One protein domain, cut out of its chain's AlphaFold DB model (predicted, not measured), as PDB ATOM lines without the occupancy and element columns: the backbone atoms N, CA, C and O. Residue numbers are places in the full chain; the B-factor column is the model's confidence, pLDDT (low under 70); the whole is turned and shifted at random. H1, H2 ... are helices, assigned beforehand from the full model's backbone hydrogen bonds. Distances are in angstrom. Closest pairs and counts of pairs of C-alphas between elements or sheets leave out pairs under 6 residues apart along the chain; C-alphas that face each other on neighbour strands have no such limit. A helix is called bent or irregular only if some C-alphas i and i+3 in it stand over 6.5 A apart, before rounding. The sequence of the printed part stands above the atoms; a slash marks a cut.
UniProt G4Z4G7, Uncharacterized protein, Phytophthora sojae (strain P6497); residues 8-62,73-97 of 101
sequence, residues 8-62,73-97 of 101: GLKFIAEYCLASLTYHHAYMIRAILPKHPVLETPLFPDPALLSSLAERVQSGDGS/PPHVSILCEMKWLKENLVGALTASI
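AT A GLANCE: This is residues 8 to 62 and 73 to 97 of the 101 residues of an uncharacterized protein of Phytophthora sojae (strain P6497) (UniProt G4Z4G7). One long helix, H5, stands free as a detached arm, and well away from it lies a small group of H1, H2, H3 and H4, loosely joined by few contacts. In that group H4 packs across the later part of H1, the short H2 and H3 lie near each other, and residues 8 to 13 of H1 stick out. The printed part has 80 residues with five named helices, in the order H1, H2, H3, H4, H5, and no named strand; the class is all helix. The whole is extended, with a radius of gyration of the C-alphas of 20.8 A and spans of 66 by 27 by 27 A, the free arm H5 making much of the length.

HOW THE PARTS SIT: The longest helix, H5, residues 74 to 96, touches no helix. H1, residues 8 to 22, is apart from H5. H1 touches H4, residues 46 to 53, with its residues 18 to 22 alone; the closest C-alphas, those of Thr 21 and Ala 53, are 6.2 A apart. H1 and H4 run opposite ways at a steep tilt of 61 degrees. H2, residues 24 to 30, and H1 meet only through their link. H2 is close to but not clearly touching H3, residues 36 to 39; their closest C-alphas, those of Ile 28 and Leu 38, are 7.5 A apart. H2 and H4 are only just apart, with their closest C-alphas at 8.4 A. In H4 and H5 every O i to N i+4 pair is within hydrogen-bond range, in H1 10 of 11 and in H2 2 of 3; H3 is too short for such a pair.

IN THESE COORDINATES: H5 runs 33.3 A from C-alpha 74 at (179.792, 142.323, 179.497) to C-alpha 96 at (147.494, 135.591, 183.923). H1 begins at C-alpha 8, at (174.538, 161.401, 180.955), and measures 23.1 A; it is only just irregular, with C-alphas 8 and 11 at 6.9 A. H2 measures 10.0 A, H3 5.2 A and H4 10.2 A, H4 ending at C-alpha 53, at (197.119, 158.574, 189.610).

THE WHOLE: The C-alphas of Ala 47 and Ile 97, the two farthest apart, are 66.1 A apart. Without the stretches that stand free, residues 8 to 13, 29 to 36 and 73 to 97, the body spans 34 by 18 by 17 A. Residues 63 to 72 are not printed, and C-alphas 62 and 73 are 19.5 A apart across this cut. Of the links printed whole, H1 to H2 and H2 to H3 are tight and H3 to H4 is short. The mean pLDDT of the printed part is 88.9; residues 58 to 62 and residue 97 are under 70.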
ATOM      1  N   GLY A   8     174.596 162.859 180.809       87.06
ATOM      2  CA  GLY A   8     174.538 161.401 180.955       87.06
ATOM      3  C   GLY A   8     175.837 160.664 180.607       87.06
ATOM      4  O   GLY A   8     175.977 159.494 180.949       87.06
ATOM      5  N   LEU A   9     176.798 161.326 179.952       88.94
ATOM      6  CA  LEU A   9     178.088 160.737 179.587       88.94
ATOM      7  C   LEU A   9     179.228 161.148 180.524       88.94
ATOM      8  O   LEU A   9     180.315 160.580 180.426       88.94
ATOM      9  N   LYS A  10     179.013 162.098 181.443       87.00
ATOM     10  CA  LYS A  10     180.079 162.562 182.346       87.00
ATOM     11  C   LYS A  10     180.633 161.433 183.205       87.00
ATOM     12  O   LYS A  10     181.845 161.293 183.295       87.00
ATOM     13  N   PHE A  11     179.752 160.589 183.739       83.88
ATOM     14  CA  PHE A  11     180.151 159.413 184.510       83.88
ATOM     15  C   PHE A  11     181.042 158.482 183.679       83.88
ATOM     16  O   PHE A  11     182.112 158.089 184.120       83.88
ATOM     17  N   ILE A  12     180.669 158.198 182.430       87.12
ATOM     18  CA  ILE A  12     181.475 157.354 181.535       87.12
ATOM     19  C   ILE A  12     182.854 157.978 181.294       87.12
ATOM     20  O   ILE A  12     183.864 157.284 181.382       87.12
ATOM     21  N   ALA A  13     182.911 159.289 181.048       88.50
ATOM     22  CA  ALA A  13     184.166 159.999 180.828       88.50
ATOM     23  C   ALA A  13     185.106 159.937 182.050       88.50
ATOM     24  O   ALA A  13     186.316 159.790 181.876       88.50
ATOM     25  N   GLU A  14     184.567 159.983 183.273       87.38
ATOM     26  CA  GLU A  14     185.339 159.804 184.512       87.38
ATOM     27  C   GLU A  14     185.989 158.418 184.586       87.38
ATOM     28  O   GLU A  14     187.197 158.318 184.806       87.38
ATOM     29  N   TYR A  15     185.225 157.352 184.319       86.69
ATOM     30  CA  TYR A  15     185.766 155.987 184.286       86.69
ATOM     31  C   TYR A  15     186.779 155.791 183.162       86.69
ATOM     32  O   TYR A  15     187.798 155.132 183.369       86.69
ATOM     33  N   CYS A  16     186.540 156.374 181.985       89.62
ATOM     34  CA  CYS A  16     187.503 156.342 180.891       89.62
ATOM     35  C   CYS A  16     188.819 157.013 181.295       89.62
ATOM     36  O   CYS A  16     189.877 156.420 181.103       89.62
ATOM     37  N   LEU A  17     188.774 158.206 181.896       91.06
ATOM     38  CA  LEU A  17     189.979 158.906 182.345       91.06
ATOM     39  C   LEU A  17     190.730 158.112 183.423       91.06
ATOM     40  O   LEU A  17     191.951 157.968 183.338       91.06
ATOM     41  N   ALA A  18     190.010 157.550 184.397       90.44
ATOM     42  CA  ALA A  18     190.601 156.698 185.426       90.44
ATOM     43  C   ALA A  18     191.263 155.449 184.822       90.44
ATOM     44  O   ALA A  18     192.389 155.109 185.179       90.44
ATOM     45  N   SER A  19     190.599 154.805 183.859       90.62
ATOM     46  CA  SER A  19     191.114 153.629 183.152       90.62
ATOM     47  C   SER A  19     192.371 153.953 182.338       90.62
ATOM     48  O   SER A  19     193.364 153.235 182.445       90.62
ATOM     49  N   LEU A  20     192.379 155.061 181.588       92.56
ATOM     50  CA  LEU A  20     193.552 155.514 180.831       92.56
ATOM     51  C   LEU A  20     194.742 155.816 181.752       92.56
ATOM     52  O   LEU A  20     195.863 155.410 181.460       92.56
ATOM     53  N   THR A  21     194.485 156.482 182.880       93.69
ATOM     54  CA  THR A  21     195.503 156.791 183.896       93.69
ATOM     55  C   THR A  21     196.090 155.505 184.483       93.69
ATOM     56  O   THR A  21     197.306 155.330 184.511       93.69
ATOM     57  N   TYR A  22     195.234 154.561 184.888       92.31
ATOM     58  CA  TYR A  22     195.648 153.281 185.469       92.31
ATOM     59  C   TYR A  22     196.425 152.400 184.474       92.31
ATOM     60  O   TYR A  22     197.422 151.774 184.830       92.31
ATOM     61  N   HIS A  23     196.008 152.370 183.207       92.00
ATOM     62  CA  HIS A  23     196.628 151.547 182.165       92.00
ATOM     63  C   HIS A  23     197.722 152.260 181.361       92.00
ATOM     64  O   HIS A  23     198.217 151.691 180.386       92.00
ATOM     65  N   HIS A  24     198.149 153.458 181.764       94.62
ATOM     66  CA  HIS A  24     199.106 154.285 181.027       94.62
ATOM     67  C   HIS A  24     200.358 153.507 180.567       94.62
ATOM     68  O   HIS A  24     200.671 153.453 179.376       94.62
ATOM     69  N   ALA A  25     201.032 152.814 181.493       93.00
ATOM     70  CA  ALA A  25     202.241 152.042 181.191       93.00
ATOM     71  C   ALA A  25     201.990 150.873 180.220       93.00
ATOM     72  O   ALA A  25     202.839 150.550 179.388       93.00
ATOM     73  N   TYR A  26     200.819 150.234 180.308       93.44
ATOM     74  CA  TYR A  26     200.426 149.188 179.367       93.44
ATOM     75  C   TYR A  26     200.195 149.770 177.968       93.44
ATOM     76  O   TYR A  26     200.683 149.203 176.994       93.44
ATOM     77  N   MET A  27     199.508 150.909 177.869       93.56
ATOM     78  CA  MET A  27     199.182 151.543 176.591       93.56
ATOM     79  C   MET A  27     200.424 151.982 175.817       93.56
ATOM     80  O   MET A  27     200.499 151.716 174.621       93.56
ATOM     81  N   ILE A  28     201.425 152.560 176.491       93.88
ATOM     82  CA  ILE A  28     202.703 152.927 175.854       93.88
ATOM     83  C   ILE A  28     203.389 151.707 175.223       93.88
ATOM     84  O   ILE A  28     204.010 151.819 174.171       93.88
ATOM     85  N   ARG A  29     203.271 150.531 175.850       94.19
ATOM     86  CA  ARG A  29     203.863 149.286 175.342       94.19
ATOM     87  C   ARG A  29     203.025 148.624 174.248       94.19
ATOM     88  O   ARG A  29     203.582 147.984 173.364       94.19
ATOM     89  N   ALA A  30     201.702 148.691 174.361       93.38
ATOM     90  CA  ALA A  30     200.783 147.941 173.511       93.38
ATOM     91  C   ALA A  30     200.439 148.659 172.198       93.38
ATOM     92  O   ALA A  30     200.057 148.004 171.229       93.38
ATOM     93  N   ILE A  31     200.536 149.989 172.164       92.06
ATOM     94  CA  ILE A  31     200.070 150.808 171.044       92.06
ATOM     95  C   ILE A  31     201.265 151.319 170.229       92.06
ATOM     96  O   ILE A  31     202.354 151.536 170.755       92.06
ATOM     97  N   LEU A  32     201.065 151.519 168.922       91.25
ATOM     98  CA  LEU A  32     202.080 152.098 168.045       91.25
ATOM     99  C   LEU A  32     202.508 153.494 168.557       91.25
ATOM    100  O   LEU A  32     201.631 154.316 168.826       91.25
ATOM    101  N   PRO A  33     203.814 153.829 168.592       86.00
ATOM    102  CA  PRO A  33     204.294 155.110 169.127       86.00
ATOM    103  C   PRO A  33     203.712 156.369 168.465       86.00
ATOM    104  O   PRO A  33     203.711 157.430 169.071       86.00
ATOM    105  N   LYS A  34     203.216 156.263 167.224       90.06
ATOM    106  CA  LYS A  34     202.589 157.362 166.464       90.06
ATOM    107  C   LYS A  34     201.061 157.390 166.574       90.06
ATOM    108  O   LYS A  34     200.387 157.961 165.724       90.06
ATOM    109  N   HIS A  35     200.491 156.680 167.541       92.62
ATOM    110  CA  HIS A  35     199.047 156.648 167.696       92.62
ATOM    111  C   HIS A  35     198.551 157.970 168.310       92.62
ATOM    112  O   HIS A  35     199.050 158.340 169.372       92.62
ATOM    113  N   PRO A  36     197.526 158.634 167.737       93.19
ATOM    114  CA  PRO A  36     197.066 159.953 168.191       93.19
ATOM    115  C   PRO A  36     196.688 160.028 169.675       93.19
ATOM    116  O   PRO A  36     196.795 161.075 170.301       93.19
ATOM    117  N   VAL A  37     196.272 158.906 170.276       90.25
ATOM    118  CA  VAL A  37     195.972 158.861 171.718       90.25
ATOM    119  C   VAL A  37     197.190 159.215 172.578       90.25
ATOM    120  O   VAL A  37     197.024 159.863 173.605       90.25
ATOM    121  N   LEU A  38     198.403 158.845 172.146       92.12
ATOM    122  CA  LEU A  38     199.649 159.110 172.874       92.12
ATOM    123  C   LEU A  38     200.107 160.569 172.734       92.12
ATOM    124  O   LEU A  38     200.970 161.010 173.485       92.12
ATOM    125  N   GLU A  39     199.522 161.324 171.804       92.25
ATOM    126  CA  GLU A  39     199.752 162.768 171.657       92.25
ATOM    127  C   GLU A  39     198.848 163.590 172.590       92.25
ATOM    128  O   GLU A  39     199.032 164.799 172.737       92.25
ATOM    129  N   THR A  40     197.866 162.955 173.242       91.50
ATOM    130  CA  THR A  40     197.009 163.640 174.216       91.50
ATOM    131  C   THR A  40     197.794 163.982 175.484       91.50
ATOM    132  O   THR A  40     198.673 163.209 175.860       91.50
ATOM    133  N   PRO A  41     197.462 165.078 176.201       91.81
ATOM    134  CA  PRO A  41     198.261 165.576 177.328       91.81
ATOM    135  C   PRO A  41     198.554 164.560 178.437       91.81
ATOM    136  O   PRO A  41     199.543 164.702 179.143       91.81
ATOM    137  N   LEU A  42     197.722 163.527 178.582       92.56
ATOM    138  CA  LEU A  42     197.872 162.500 179.609       92.56
ATOM    139  C   LEU A  42     199.176 161.689 179.490       92.56
ATOM    140  O   LEU A  42     199.697 161.249 180.509       92.56
ATOM    141  N   PHE A  43     199.666 161.454 178.270       92.44
ATOM    142  CA  PHE A  43     200.791 160.543 178.017       92.44
ATOM    143  C   PHE A  43     202.184 161.194 178.044       92.44
ATOM    144  O   PHE A  43     203.108 160.579 178.579       92.44
ATOM    145  N   PRO A  44     202.395 162.403 177.488       93.44
ATOM    146  CA  PRO A  44     203.697 163.056 177.522       93.44
ATOM    147  C   PRO A  44     203.955 163.838 178.819       93.44
ATOM    148  O   PRO A  44     205.109 164.174 179.073       93.44
ATOM    149  N   ASP A  45     202.930 164.141 179.628       95.62
ATOM    150  CA  ASP A  45     203.072 164.913 180.871       95.62
ATOM    151  C   ASP A  45     203.094 163.999 182.116       95.62
ATOM    152  O   ASP A  45     202.039 163.579 182.612       95.62
ATOM    153  N   PRO A  46     204.283 163.697 182.674       93.62
ATOM    154  CA  PRO A  46     204.395 162.842 183.851       93.62
ATOM    155  C   PRO A  46     203.814 163.486 185.116       93.62
ATOM    156  O   PRO A  46     203.344 162.764 185.993       93.62
ATOM    157  N   ALA A  47     203.812 164.818 185.228       96.00
ATOM    158  CA  ALA A  47     203.266 165.501 186.397       96.00
ATOM    159  C   ALA A  47     201.735 165.410 186.410       96.00
ATOM    160  O   ALA A  47     201.136 165.115 187.449       96.00
ATOM    161  N   LEU A  48     201.106 165.588 185.244       94.81
ATOM    162  CA  LEU A  48     199.673 165.365 185.079       94.81
ATOM    163  C   LEU A  48     199.305 163.918 185.418       94.81
ATOM    164  O   LEU A  48     198.389 163.702 186.216       94.81
ATOM    165  N   LEU A  49     200.039 162.941 184.876       95.19
ATOM    166  CA  LEU A  49     199.815 161.525 185.164       95.19
ATOM    167  C   LEU A  49     199.902 161.229 186.665       95.19
ATOM    168  O   LEU A  49     198.992 160.603 187.203       95.19
ATOM    169  N   SER A  50     200.950 161.698 187.351       94.56
ATOM    170  CA  SER A  50     201.097 161.529 188.802       94.56
ATOM    171  C   SER A  50     199.921 162.136 189.567       94.56
ATOM    172  O   SER A  50     199.328 161.468 190.409       94.56
ATOM    173  N   SER A  51     199.517 163.362 189.217       94.75
ATOM    174  CA  SER A  51     198.400 164.048 189.879       94.75
ATOM    175  C   SER A  51     197.050 163.343 189.696       94.75
ATOM    176  O   SER A  51     196.181 163.420 190.567       94.75
ATOM    177  N   LEU A  52     196.855 162.668 188.558       92.94
ATOM    178  CA  LEU A  52     195.662 161.874 188.281       92.94
ATOM    179  C   LEU A  52     195.742 160.517 188.975       92.94
ATOM    180  O   LEU A  52     194.752 160.088 189.560       92.94
ATOM    181  N   ALA A  53     196.907 159.868 188.968       91.88
ATOM    182  CA  ALA A  53     197.119 158.574 189.610       91.88
ATOM    183  C   ALA A  53     196.822 158.626 191.116       91.88
ATOM    184  O   ALA A  53     196.176 157.721 191.631       91.88
ATOM    185  N   GLU A  54     197.186 159.716 191.800       92.12
ATOM    186  CA  GLU A  54     196.838 159.947 193.214       92.12
ATOM    187  C   GLU A  54     195.324 160.022 193.474       92.12
ATOM    188  O   GLU A  54     194.860 159.761 194.584       92.12
ATOM    189  N   ARG A  55     194.534 160.387 192.457       88.94
ATOM    190  CA  ARG A  55     193.072 160.531 192.547       88.94
ATOM    191  C   ARG A  55     192.330 159.275 192.110       88.94
ATOM    192  O   ARG A  55     191.159 159.112 192.451       88.94
ATOM    193  N   VAL A  56     192.978 158.401 191.342       86.50
ATOM    194  CA  VAL A  56     192.381 157.151 190.876       86.50
ATOM    195  C   VAL A  56     192.415 156.131 192.007       86.50
ATOM    196  O   VAL A  56     193.437 155.521 192.303       86.50
ATOM    197  N   GLN A  57     191.258 155.912 192.623       76.25
ATOM    198  CA  GLN A  57     191.060 154.804 193.549       76.25
ATOM    199  C   GLN A  57     190.711 153.545 192.755       76.25
ATOM    200  O   GLN A  57     189.564 153.330 192.363       76.25
ATOM    201  N   SER A  58     191.706 152.702 192.494       69.25
ATOM    202  CA  SER A  58     191.457 151.340 192.025       69.25
ATOM    203  C   SER A  58     190.927 150.504 193.189       69.25
ATOM    204  O   SER A  58     191.587 150.404 194.222       69.25
ATOM    205  N   GLY A  59     189.747 149.904 193.025       63.56
ATOM    206  CA  GLY A  59     189.271 148.890 193.964       63.56
ATOM    207  C   GLY A  59     190.262 147.726 194.033       63.56
ATOM    208  O   GLY A  59     190.872 147.362 193.030       63.56
ATOM    209  N   ASP A  60     190.405 147.129 195.209       62.53
ATOM    210  CA  ASP A  60     191.280 145.978 195.477       62.53
ATOM    211  C   ASP A  60     190.776 144.659 194.855       62.53
ATOM    212  O   ASP A  60     191.401 143.610 194.998       62.53
ATOM    213  N   GLY A  61     189.633 144.693 194.162       58.59
ATOM    214  CA  GLY A  61     188.979 143.500 193.630       58.59
ATOM    215  C   GLY A  61     188.422 142.577 194.719       58.59
ATOM    216  O   GLY A  61     188.063 141.436 194.400       58.59
ATOM    217  N   SER A  62     188.334 143.061 195.970       58.34
ATOM    218  CA  SER A  62     187.721 142.374 197.109       58.34
ATOM    219  C   SER A  62     186.308 141.910 196.765       58.34
ATOM    220  O   SER A  62     185.622 142.462 195.898       58.34
ATOM    221  N   PRO A  73     182.766 138.501 179.391       79.38
ATOM    222  CA  PRO A  73     182.463 139.664 178.571       79.38
ATOM    223  C   PRO A  73     181.119 140.301 178.970       79.38
ATOM    224  O   PRO A  73     180.148 139.566 179.165       79.38
ATOM    225  N   PRO A  74     181.003 141.644 179.019       77.62
ATOM    226  CA  PRO A  74     179.792 142.323 179.497       77.62
ATOM    227  C   PRO A  74     178.508 141.897 178.776       77.62
ATOM    228  O   PRO A  74     177.443 141.816 179.386       77.62
ATOM    229  N   HIS A  75     178.607 141.582 177.480       83.88
ATOM    230  CA  HIS A  75     177.462 141.144 176.684       83.88
ATOM    231  C   HIS A  75     176.865 139.820 177.182       83.88
ATOM    232  O   HIS A  75     175.667 139.621 177.037       83.88
ATOM    233  N   VAL A  76     177.663 138.929 177.779       90.94
ATOM    234  CA  VAL A  76     177.166 137.657 178.321       90.94
ATOM    235  C   VAL A  76     176.235 137.923 179.499       90.94
ATOM    236  O   VAL A  76     175.132 137.388 179.518       90.94
ATOM    237  N   SER A  77     176.630 138.794 180.434       85.69
ATOM    238  CA  SER A  77     175.765 139.217 181.544       85.69
ATOM    239  C   SER A  77     174.493 139.881 181.025       85.69
ATOM    240  O   SER A  77     173.403 139.441 181.355       85.69
ATOM    241  N   ILE A  78     174.611 140.846 180.104       87.81
ATOM    242  CA  ILE A  78     173.439 141.512 179.509       87.81
ATOM    243  C   ILE A  78     172.469 140.490 178.895       87.81
ATOM    244  O   ILE A  78     171.267 140.555 179.143       87.81
ATOM    245  N   LEU A  79     172.973 139.521 178.127       94.56
ATOM    246  CA  LEU A  79     172.145 138.479 177.518       94.56
ATOM    247  C   LEU A  79     171.497 137.558 178.561       94.56
ATOM    248  O   LEU A  79     170.350 137.152 178.369       94.56
ATOM    249  N   CYS A  80     172.192 137.239 179.656       92.69
ATOM    250  CA  CYS A  80     171.635 136.479 180.775       92.69
ATOM    251  C   CYS A  80     170.476 137.230 181.443       92.69
ATOM    252  O   CYS A  80     169.394 136.659 181.580       92.69
ATOM    253  N   GLU A  81     170.660 138.509 181.779       94.31
ATOM    254  CA  GLU A  81     169.598 139.366 182.315       94.31
ATOM    255  C   GLU A  81     168.410 139.469 181.348       94.31
ATOM    256  O   GLU A  81     167.260 139.314 181.759       94.31
ATOM    257  N   MET A  82     168.659 139.666 180.048       96.69
ATOM    258  CA  MET A  82     167.603 139.717 179.030       96.69
ATOM    259  C   MET A  82     166.841 138.392 178.924       96.69
ATOM    260  O   MET A  82     165.614 138.390 178.798       96.69
ATOM    261  N   LYS A  83     167.548 137.257 178.984       96.81
ATOM    262  CA  LYS A  83     166.935 135.924 178.985       96.81
ATOM    263  C   LYS A  83     166.049 135.738 180.216       96.81
ATOM    264  O   LYS A  83     164.899 135.332 180.062       96.81
ATOM    265  N   TRP A  84     166.560 136.084 181.395       97.25
ATOM    266  CA  TRP A  84     165.822 136.016 182.653       97.25
ATOM    267  C   TRP A  84     164.564 136.893 182.619       97.25
ATOM    268  O   TRP A  84     163.470 136.437 182.952       97.25
ATOM    269  N   LEU A  85     164.682 138.130 182.128       97.19
ATOM    270  CA  LEU A  85     163.556 139.052 181.985       97.19
ATOM    271  C   LEU A  85     162.477 138.486 181.047       97.19
ATOM    272  O   LEU A  85     161.289 138.532 181.361       97.19
ATOM    273  N   LYS A  86     162.897 137.908 179.912       96.81
ATOM    274  CA  LYS A  86     161.999 137.258 178.948       96.81
ATOM    275  C   LYS A  86     161.241 136.095 179.587       96.81
ATOM    276  O   LYS A  86     160.032 135.993 179.413       96.81
ATOM    277  N   GLU A  87     161.942 135.215 180.299       97.12
ATOM    278  CA  GLU A  87     161.347 134.034 180.932       97.12
ATOM    279  C   GLU A  87     160.321 134.425 182.003       97.12
ATOM    280  O   GLU A  87     159.212 133.891 182.002       97.12
ATOM    281  N   ASN A  88     160.629 135.423 182.837       95.88
ATOM    282  CA  ASN A  88     159.683 135.935 183.832       95.88
ATOM    283  C   ASN A  88     158.455 136.592 183.203       95.88
ATOM    284  O   ASN A  88     157.339 136.373 183.670       95.88
ATOM    285  N   LEU A  89     158.638 137.370 182.133       95.62
ATOM    286  CA  LEU A  89     157.526 138.003 181.430       95.62
ATOM    287  C   LEU A  89     156.592 136.955 180.812       95.62
ATOM    288  O   LEU A  89     155.378 137.034 180.985       95.62
ATOM    289  N   VAL A  90     157.150 135.947 180.133       95.31
ATOM    290  CA  VAL A  90     156.367 134.835 179.571       95.31
ATOM    291  C   VAL A  90     155.638 134.077 180.682       95.31
ATOM    292  O   VAL A  90     154.440 133.831 180.559       95.31
ATOM    293  N   GLY A  91     156.322 133.771 181.789       92.94
ATOM    294  CA  GLY A  91     155.722 133.122 182.954       92.94
ATOM    295  C   GLY A  91     154.531 133.903 183.510       92.94
ATOM    296  O   GLY A  91     153.433 133.360 183.618       92.94
ATOM    297  N   ALA A  92     154.712 135.198 183.773       92.50
ATOM    298  CA  ALA A  92     153.656 136.063 184.292       92.50
ATOM    299  C   ALA A  92     152.450 136.145 183.344       92.50
ATOM    300  O   ALA A  92     151.307 136.035 183.787       92.50
ATOM    301  N   LEU A  93     152.691 136.275 182.036       91.12
ATOM    302  CA  LEU A  93     151.623 136.319 181.034       91.12
ATOM    303  C   LEU A  93     150.863 134.991 180.962       91.12
ATOM    304  O   LEU A  93     149.636 134.998 180.952       91.12
ATOM    305  N   THR A  94     151.560 133.852 180.982       89.00
ATOM    306  CA  THR A  94     150.910 132.528 180.960       89.00
ATOM    307  C   THR A  94     150.111 132.216 182.225       89.00
ATOM    308  O   THR A  94     149.073 131.568 182.131       89.00
ATOM    309  N   ALA A  95     150.541 132.707 183.391       81.81
ATOM    310  CA  ALA A  95     149.795 132.578 184.645       81.81
ATOM    311  C   ALA A  95     148.562 133.496 184.708       81.81
ATOM    312  O   ALA A  95     147.613 133.208 185.434       81.81
ATOM    313  N   SER A  96     148.566 134.590 183.943       73.25
ATOM    314  CA  SER A  96     147.494 135.591 183.923       73.25
ATOM    315  C   SER A  96     146.373 135.273 182.928       73.25
ATOM    316  O   SER A  96     145.358 135.965 182.919       73.25
ATOM    317  N   ILE A  97     146.529 134.244 182.088       64.50
ATOM    318  CA  ILE A  97     145.468 133.774 181.192       64.50
ATOM    319  C   ILE A  97     144.589 132.808 181.999       64.50
ATOM    320  O   ILE A  97     145.044 131.701 182.302       64.50
TER     321      ILE A  97